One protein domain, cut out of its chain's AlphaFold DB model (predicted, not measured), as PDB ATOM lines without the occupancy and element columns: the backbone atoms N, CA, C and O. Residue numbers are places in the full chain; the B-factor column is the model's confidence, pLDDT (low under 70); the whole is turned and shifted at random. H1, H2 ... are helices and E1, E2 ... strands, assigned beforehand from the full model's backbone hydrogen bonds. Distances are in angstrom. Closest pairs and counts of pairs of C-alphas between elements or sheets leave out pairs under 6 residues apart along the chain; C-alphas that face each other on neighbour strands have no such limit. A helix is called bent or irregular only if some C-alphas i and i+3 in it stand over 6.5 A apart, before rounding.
ATOM      1  N   VAL A   9    -172.068 117.324 -67.502       91.69
ATOM      2  CA  VAL A   9    -172.717 117.743 -66.255       91.69
ATOM      3  C   VAL A   9    -173.432 116.555 -65.629       91.69
ATOM      4  O   VAL A   9    -174.158 115.823 -66.292       91.69
ATOM      5  N   VAL A  10    -173.226 116.356 -64.329       89.00
ATOM      6  CA  VAL A  10    -173.838 115.270 -63.563       89.00
ATOM      7  C   VAL A  10    -174.726 115.854 -62.474       89.00
ATOM      8  O   VAL A  10    -174.297 116.707 -61.692       89.00
ATOM      9  N   HIS A  11    -175.955 115.356 -62.415       90.19
ATOM     10  CA  HIS A  11    -176.959 115.665 -61.407       90.19
ATOM     11  C   HIS A  11    -177.091 114.455 -60.486       90.19
ATOM     12  O   HIS A  11    -177.368 113.360 -60.965       90.19
ATOM     13  N   CYS A  12    -176.868 114.602 -59.179       86.81
ATOM     14  CA  CYS A  12    -176.957 113.488 -58.230       86.81
ATOM     15  C   CYS A  12    -177.189 113.992 -56.800       86.81
ATOM     16  O   CYS A  12    -176.541 114.950 -56.385       86.81
ATOM     17  N   GLN A  13    -178.099 113.377 -56.034       82.44
ATOM     18  CA  GLN A  13    -178.424 113.779 -54.650       82.44
ATOM     19  C   GLN A  13    -178.725 115.289 -54.468       82.44
ATOM     20  O   GLN A  13    -178.378 115.890 -53.453       82.44
ATOM     21  N   GLY A  14    -179.337 115.937 -55.468       84.69
ATOM     22  CA  GLY A  14    -179.600 117.385 -55.454       84.69
ATOM     23  C   GLY A  14    -178.370 118.272 -55.698       84.69
ATOM     24  O   GLY A  14    -178.475 119.495 -55.631       84.69
ATOM     25  N   ILE A  15    -177.215 117.679 -56.001       87.62
ATOM     26  CA  ILE A  15    -175.987 118.370 -56.395       87.62
ATOM     27  C   ILE A  15    -175.879 118.341 -57.919       87.62
ATOM     28  O   ILE A  15    -176.111 117.311 -58.550       87.62
ATOM     29  N   VAL A  16    -175.486 119.473 -58.494       91.56
ATOM     30  CA  VAL A  16    -175.147 119.607 -59.913       91.56
ATOM     31  C   VAL A  16    -173.673 119.959 -60.013       91.56
ATOM     32  O   VAL A  16    -173.217 120.896 -59.353       91.56
ATOM     33  N   CYS A  17    -172.913 119.215 -60.812       91.75
ATOM     34  CA  CYS A  17    -171.492 119.487 -60.994       91.75
ATOM     35  C   CYS A  17    -170.994 119.109 -62.387       91.75
ATOM     36  O   CYS A  17    -171.438 118.131 -62.983       91.75
ATOM     37  N   THR A  18    -170.012 119.866 -62.866       94.88
ATOM     38  CA  THR A  18    -169.313 119.607 -64.126       94.88
ATOM     39  C   THR A  18    -168.098 118.722 -63.880       94.88
ATOM     40  O   THR A  18    -167.305 118.984 -62.968       94.88
ATOM     41  N   ILE A  19    -167.927 117.694 -64.706       94.12
ATOM     42  CA  ILE A  19    -166.775 116.794 -64.650       94.12
ATOM     43  C   ILE A  19    -165.527 117.549 -65.115       94.12
ATOM     44  O   ILE A  19    -165.497 118.100 -66.212       94.12
ATOM     45  N   LYS A  20    -164.467 117.545 -64.304       95.44
ATOM     46  CA  LYS A  20    -163.140 118.037 -64.702       95.44
ATOM     47  C   LYS A  20    -162.228 116.900 -65.151       95.44
ATOM     48  O   LYS A  20    -161.496 117.045 -66.121       95.44
ATOM     49  N   GLU A  21    -162.260 115.783 -64.436       95.69
ATOM     50  CA  GLU A  21    -161.417 114.613 -64.688       95.69
ATOM     51  C   GLU A  21    -162.169 113.355 -64.263       95.69
ATOM     52  O   GLU A  21    -162.712 113.312 -63.158       95.69
ATOM     53  N   ILE A  22    -162.182 112.332 -65.118       95.00
ATOM     54  CA  ILE A  22    -162.753 111.024 -64.789       95.00
ATOM     55  C   ILE A  22    -161.634 110.133 -64.277       95.00
ATOM     56  O   ILE A  22    -160.649 109.906 -64.974       95.00
ATOM     57  N   VAL A  23    -161.810 109.630 -63.060       95.88
ATOM     58  CA  VAL A  23    -160.902 108.666 -62.434       95.88
ATOM     59  C   VAL A  23    -161.297 107.254 -62.848       95.88
ATOM     60  O   VAL A  23    -160.446 106.444 -63.205       95.88
ATOM     61  N   TRP A  24    -162.598 106.973 -62.831       94.12
ATOM     62  CA  TRP A  24    -163.158 105.696 -63.241       94.12
ATOM     63  C   TRP A  24    -164.626 105.871 -63.632       94.12
ATOM     64  O   TRP A  24    -165.329 106.710 -63.067       94.12
ATOM     65  N   GLN A  25    -165.100 105.084 -64.593       92.94
ATOM     66  CA  GLN A  25    -166.514 105.032 -64.939       92.94
ATOM     67  C   GLN A  25    -166.914 103.639 -65.416       92.94
ATOM     68  O   GLN A  25    -166.114 102.946 -66.044       92.94
ATOM     69  N   GLU A  26    -168.166 103.269 -65.169       91.12
ATOM     70  CA  GLU A  26    -168.805 102.086 -65.739       91.12
ATOM     71  C   GLU A  26    -170.224 102.452 -66.203       91.12
ATOM     72  O   GLU A  26    -171.092 102.739 -65.366       91.12
ATOM     73  N   PRO A  27    -170.477 102.480 -67.524       87.19
ATOM     74  CA  PRO A  27    -171.810 102.709 -68.063       87.19
ATOM     75  C   PRO A  27    -172.693 101.469 -67.874       87.19
ATOM     76  O   PRO A  27    -172.334 100.355 -68.249       87.19
ATOM     77  N   TRP A  28    -173.887 101.663 -67.321       85.25
ATOM     78  CA  TRP A  28    -174.906 100.628 -67.148       85.25
ATOM     79  C   TRP A  28    -176.027 100.846 -68.159       85.25
ATOM     80  O   TRP A  28    -177.064 101.433 -67.849       85.25
ATOM     81  N   GLU A  29    -175.826 100.347 -69.380       80.31
ATOM     82  CA  GLU A  29    -176.712 100.625 -70.521       80.31
ATOM     83  C   GLU A  29    -178.176 100.242 -70.272       80.31
ATOM     84  O   GLU A  29    -179.081 100.971 -70.657       80.31
ATOM     85  N   TRP A  30    -178.423  99.135 -69.570       78.81
ATOM     86  CA  TRP A  30    -179.772  98.640 -69.271       78.81
ATOM     87  C   TRP A  30    -180.537  99.475 -68.225       78.81
ATOM     88  O   TRP A  30    -181.734  99.266 -68.037       78.81
ATOM     89  N   ARG A  31    -179.851 100.379 -67.511       76.00
ATOM     90  CA  ARG A  31    -180.418 101.283 -66.487       76.00
ATOM     91  C   ARG A  31    -180.291 102.754 -66.854       76.00
ATOM     92  O   ARG A  31    -180.706 103.579 -66.050       76.00
ATOM     93  N   GLU A  32    -179.680 103.060 -67.998       82.19
ATOM     94  CA  GLU A  32    -179.351 104.429 -68.403       82.19
ATOM     95  C   GLU A  32    -178.648 105.212 -67.277       82.19
ATOM     96  O   GLU A  32    -178.976 106.357 -66.979       82.19
ATOM     97  N   ALA A  33    -177.683 104.566 -66.614       84.62
ATOM     98  CA  ALA A  33    -176.988 105.117 -65.455       84.62
ATOM     99  C   ALA A  33    -175.481 104.869 -65.531       84.62
ATOM    100  O   ALA A  33    -175.026 103.926 -66.175       84.62
ATOM    101  N   TYR A  34    -174.712 105.674 -64.806       87.06
ATOM    102  CA  TYR A  34    -173.272 105.519 -64.658       87.06
ATOM    103  C   TYR A  34    -172.904 105.292 -63.194       87.06
ATOM    104  O   TYR A  34    -173.454 105.918 -62.276       87.06
ATOM    105  N   TYR A  35    -171.933 104.411 -62.975       91.25
ATOM    106  CA  TYR A  35    -171.107 104.467 -61.775       91.25
ATOM    107  C   TYR A  35    -169.874 105.282 -62.115       91.25
ATOM    108  O   TYR A  35    -169.184 104.975 -63.082       91.25
ATOM    109  N   LEU A  36    -169.637 106.352 -61.364       92.56
ATOM    110  CA  LEU A  36    -168.674 107.372 -61.739       92.56
ATOM    111  C   LEU A  36    -167.827 107.780 -60.542       92.56
ATOM    112  O   LEU A  36    -168.352 108.199 -59.512       92.56
ATOM    113  N   GLU A  37    -166.513 107.731 -60.722       94.81
ATOM    114  CA  GLU A  37    -165.533 108.384 -59.868       94.81
ATOM    115  C   GLU A  37    -164.862 109.505 -60.650       94.81
ATOM    116  O   GLU A  37    -164.277 109.289 -61.714       94.81
ATOM    117  N   PHE A  38    -164.942 110.724 -60.135       95.19
ATOM    118  CA  PHE A  38    -164.476 111.896 -60.860       95.19
ATOM    119  C   PHE A  38    -164.097 113.029 -59.918       95.19
ATOM    120  O   PHE A  38    -164.496 113.071 -58.752       95.19
ATOM    121  N   ARG A  39    -163.321 113.974 -60.440       96.94
ATOM    122  CA  ARG A  39    -163.110 115.277 -59.815       96.94
ATOM    123  C   ARG A  39    -163.948 116.309 -60.540       96.94
ATOM    124  O   ARG A  39    -163.928 116.366 -61.772       96.94
ATOM    125  N   ASP A  40    -164.671 117.122 -59.783       95.50
ATOM    126  CA  ASP A  40    -165.415 118.247 -60.336       95.50
ATOM    127  C   ASP A  40    -164.515 119.475 -60.566       95.50
ATOM    128  O   ASP A  40    -163.334 119.514 -60.197       95.50
ATOM    129  N   THR A  41    -165.071 120.500 -61.210       95.12
ATOM    130  CA  THR A  41    -164.366 121.761 -61.489       95.12
ATOM    131  C   THR A  41    -163.985 122.547 -60.231       95.12
ATOM    132  O   THR A  41    -163.044 123.339 -60.289       95.12
ATOM    133  N   ASN A  42    -164.622 122.272 -59.088       94.19
ATOM    134  CA  ASN A  42    -164.268 122.839 -57.785       94.19
ATOM    135  C   ASN A  42    -163.132 122.063 -57.093       94.19
ATOM    136  O   ASN A  42    -162.692 122.446 -56.011       94.19
ATOM    137  N   GLY A  43    -162.637 120.980 -57.703       92.44
ATOM    138  CA  GLY A  43    -161.577 120.135 -57.157       92.44
ATOM    139  C   GLY A  43    -162.062 119.093 -56.148       92.44
ATOM    140  O   GLY A  43    -161.232 118.452 -55.502       92.44
ATOM    141  N   VAL A  44    -163.377 118.898 -56.009       95.25
ATOM    142  CA  VAL A  44    -163.950 117.894 -55.106       95.25
ATOM    143  C   VAL A  44    -163.982 116.544 -55.811       95.25
ATOM    144  O   VAL A  44    -164.487 116.422 -56.927       95.25
ATOM    145  N   TYR A  45    -163.451 115.517 -55.151       94.75
ATOM    146  CA  TYR A  45    -163.580 114.135 -55.603       94.75
ATOM    147  C   TYR A  45    -164.949 113.569 -55.209       94.75
ATOM    148  O   TYR A  45    -165.403 113.753 -54.076       94.75
ATOM    149  N   ARG A  46    -165.599 112.876 -56.143       92.69
ATOM    150  CA  ARG A  46    -166.938 112.302 -55.989       92.69
ATOM    151  C   ARG A  46    -166.956 110.880 -56.532       92.69
ATOM    152  O   ARG A  46    -166.345 110.606 -57.560       92.69
ATOM    153  N   SER A  47    -167.678 110.003 -55.839       92.81
ATOM    154  CA  SER A  47    -167.949 108.623 -56.246       92.81
ATOM    155  C   SER A  47    -169.452 108.402 -56.147       92.81
ATOM    156  O   SER A  47    -170.001 108.412 -55.044       92.81
ATOM    157  N   TRP A  48    -170.121 108.299 -57.293       90.62
ATOM    158  CA  TRP A  48    -171.577 108.269 -57.391       90.62
ATOM    159  C   TRP A  48    -172.055 107.069 -58.186       90.62
ATOM    160  O   TRP A  48    -171.550 106.764 -59.266       90.62
ATOM    161  N   LYS A  49    -173.087 106.422 -57.657       88.25
ATOM    162  CA  LYS A  49    -173.845 105.374 -58.322       88.25
ATOM    163  C   LYS A  49    -175.213 105.942 -58.637       88.25
ATOM    164  O   LYS A  49    -176.146 105.780 -57.856       88.25
ATOM    165  N   GLN A  50    -175.340 106.589 -59.791       82.81
ATOM    166  CA  GLN A  50    -176.533 107.361 -60.170       82.81
ATOM    167  C   GLN A  50    -177.858 106.617 -59.953       82.81
ATOM    168  O   GLN A  50    -178.837 107.192 -59.492       82.81
ATOM    169  N   ASN A  51    -177.852 105.310 -60.191       79.06
ATOM    170  CA  ASN A  51    -179.001 104.422 -60.039       79.06
ATOM    171  C   ASN A  51    -179.493 104.246 -58.582       79.06
ATOM    172  O   ASN A  51    -180.653 103.920 -58.353       79.06
ATOM    173  N   TYR A  52    -178.612 104.427 -57.594       79.19
ATOM    174  CA  TYR A  52    -178.939 104.389 -56.161       79.19
ATOM    175  C   TYR A  52    -179.050 105.791 -55.566       79.19
ATOM    176  O   TYR A  52    -179.871 106.031 -54.687       79.19
ATOM    177  N   ASP A  53    -178.231 106.710 -56.070       81.75
ATOM    178  CA  ASP A  53    -178.111 108.077 -55.576       81.75
ATOM    179  C   ASP A  53    -179.135 109.045 -56.207       81.75
ATOM    180  O   ASP A  53    -179.173 110.230 -55.865       81.75
ATOM    181  N   GLY A  54    -179.977 108.546 -57.121       77.12
ATOM    182  CA  GLY A  54    -181.050 109.303 -57.770       77.12
ATOM    183  C   GLY A  54    -180.541 110.350 -58.762       77.12
ATOM    184  O   GLY A  54    -181.078 111.456 -58.809       77.12
ATOM    185  N   GLY A  55    -179.477 110.032 -59.502       79.62
ATOM    186  CA  GLY A  55    -178.811 110.951 -60.422       79.62
ATOM    187  C   GLY A  55    -178.940 110.599 -61.905       79.62
ATOM    188  O   GLY A  55    -179.264 109.470 -62.255       79.62
ATOM    189  N   PHE A  56    -178.638 111.565 -62.774       80.88
ATOM    190  CA  PHE A  56    -178.494 111.415 -64.229       80.88
ATOM    191  C   PHE A  56    -177.386 112.348 -64.747       80.88
ATOM    192  O   PHE A  56    -176.870 113.181 -63.997       80.88
ATOM    193  N   ALA A  57    -176.935 112.158 -65.989       77.25
ATOM    194  CA  ALA A  57    -175.900 112.990 -66.599       77.25
ATOM    195  C   ALA A  57    -176.420 113.637 -67.884       77.25
ATOM    196  O   ALA A  57    -176.967 112.944 -68.741       77.25
ATOM    197  N   ASP A  58    -176.211 114.945 -68.011       78.94
ATOM    198  CA  ASP A  58    -176.446 115.688 -69.241       78.94
ATOM    199  C   ASP A  58    -175.203 115.585 -70.119       78.94
ATOM    200  O   ASP A  58    -174.113 116.074 -69.797       78.94
ATOM    201  N   LEU A  59    -175.382 114.891 -71.236       76.88
ATOM    202  CA  LEU A  59    -174.353 114.690 -72.237       76.88
ATOM    203  C   LEU A  59    -174.292 115.948 -73.099       76.88
ATOM    204  O   LEU A  59    -175.226 116.206 -73.856       76.88
TER     205      LEU A  59
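This is residues 9 to 59 of the 65 residues of an uncharacterized protein of Blautia sp. AF17-9LB (UniProt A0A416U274). The model is one strongly twisted sheet of five strands folded back on itself like a half-closed barrel: E4 and E3 make one leaf, E1 and E5 the leaf facing it, and the long, bent E2 is the hinge. The short helix H1 sits beside the strands, where the chain passes from E4 to E5. The printed part has 51 residues, with E1, E2, E3, E4, H1 and E5 in that order along the chain; the sheet runs E4, E3, E2, E1, E5, all antiparallel, and the class is mostly strand. The whole is compact, with a radius of gyration of the C-alphas of 9.9 A, and rounded, spanning 30 by 22 by 18 A.

E1, residues 9 to 12, forms a hairpin with E2, residues 15 to 28; N 10 and O 17 are within hydrogen-bond range at 2.9 A. E2 bends by 114 degrees at residue 21, and its pairing is staggered: residues 15 to 18 pair with E1, residues 19 to 28 with E3, residues 33 to 40. In that second hairpin N 26 and O 35 are 2.9 A apart. E3 bends by 72 degrees at residue 37 and forms a hairpin with E4, residues 45 to 49, where N 46 and O 38 are 2.8 A apart. E1, E2, E3 and E4 form a meander, each strand the antiparallel neighbour of the one before. H1, residues 50 to 53, is on the sheet at a height of 7.1 A over it, but over none of its strands, only just: 2 of its C-alphas fall on E3. The closest C-alphas of H1 and E3 are those of Gln 50 and Ala 33, 5.8 A apart. H1 is too short for any O i to N i+4 pair, and its one O i to N i+3 pair is not within range. E5, residues 56 to 58, is the antiparallel neighbour of E1, with N 11 and O 56 at 2.8 A. The edge strands E4 and E5 are apart.

E1 begins at C-alpha 9, (-172.717, 117.743, -66.255), and measures 10.0 A from first to last C-alpha. E2 measures 20.8 A, E3 18.2 A and E4 13.8 A, the last ending at C-alpha 49, (-173.845, 105.374, -58.322). H1 measures 4.9 A and E5 6.9 A, ending at C-alpha 58, (-176.446, 115.688, -69.241).

The two C-alphas farthest apart, those of Trp 30 and Asn 42, are 30.9 A from each other. The C-alphas of Val 9 and Leu 59, the first and last printed, are 6.9 A apart. The printed part has no cut, and its five links are tight. The mean pLDDT of the printed part is 88.3, and no printed residue is under 70.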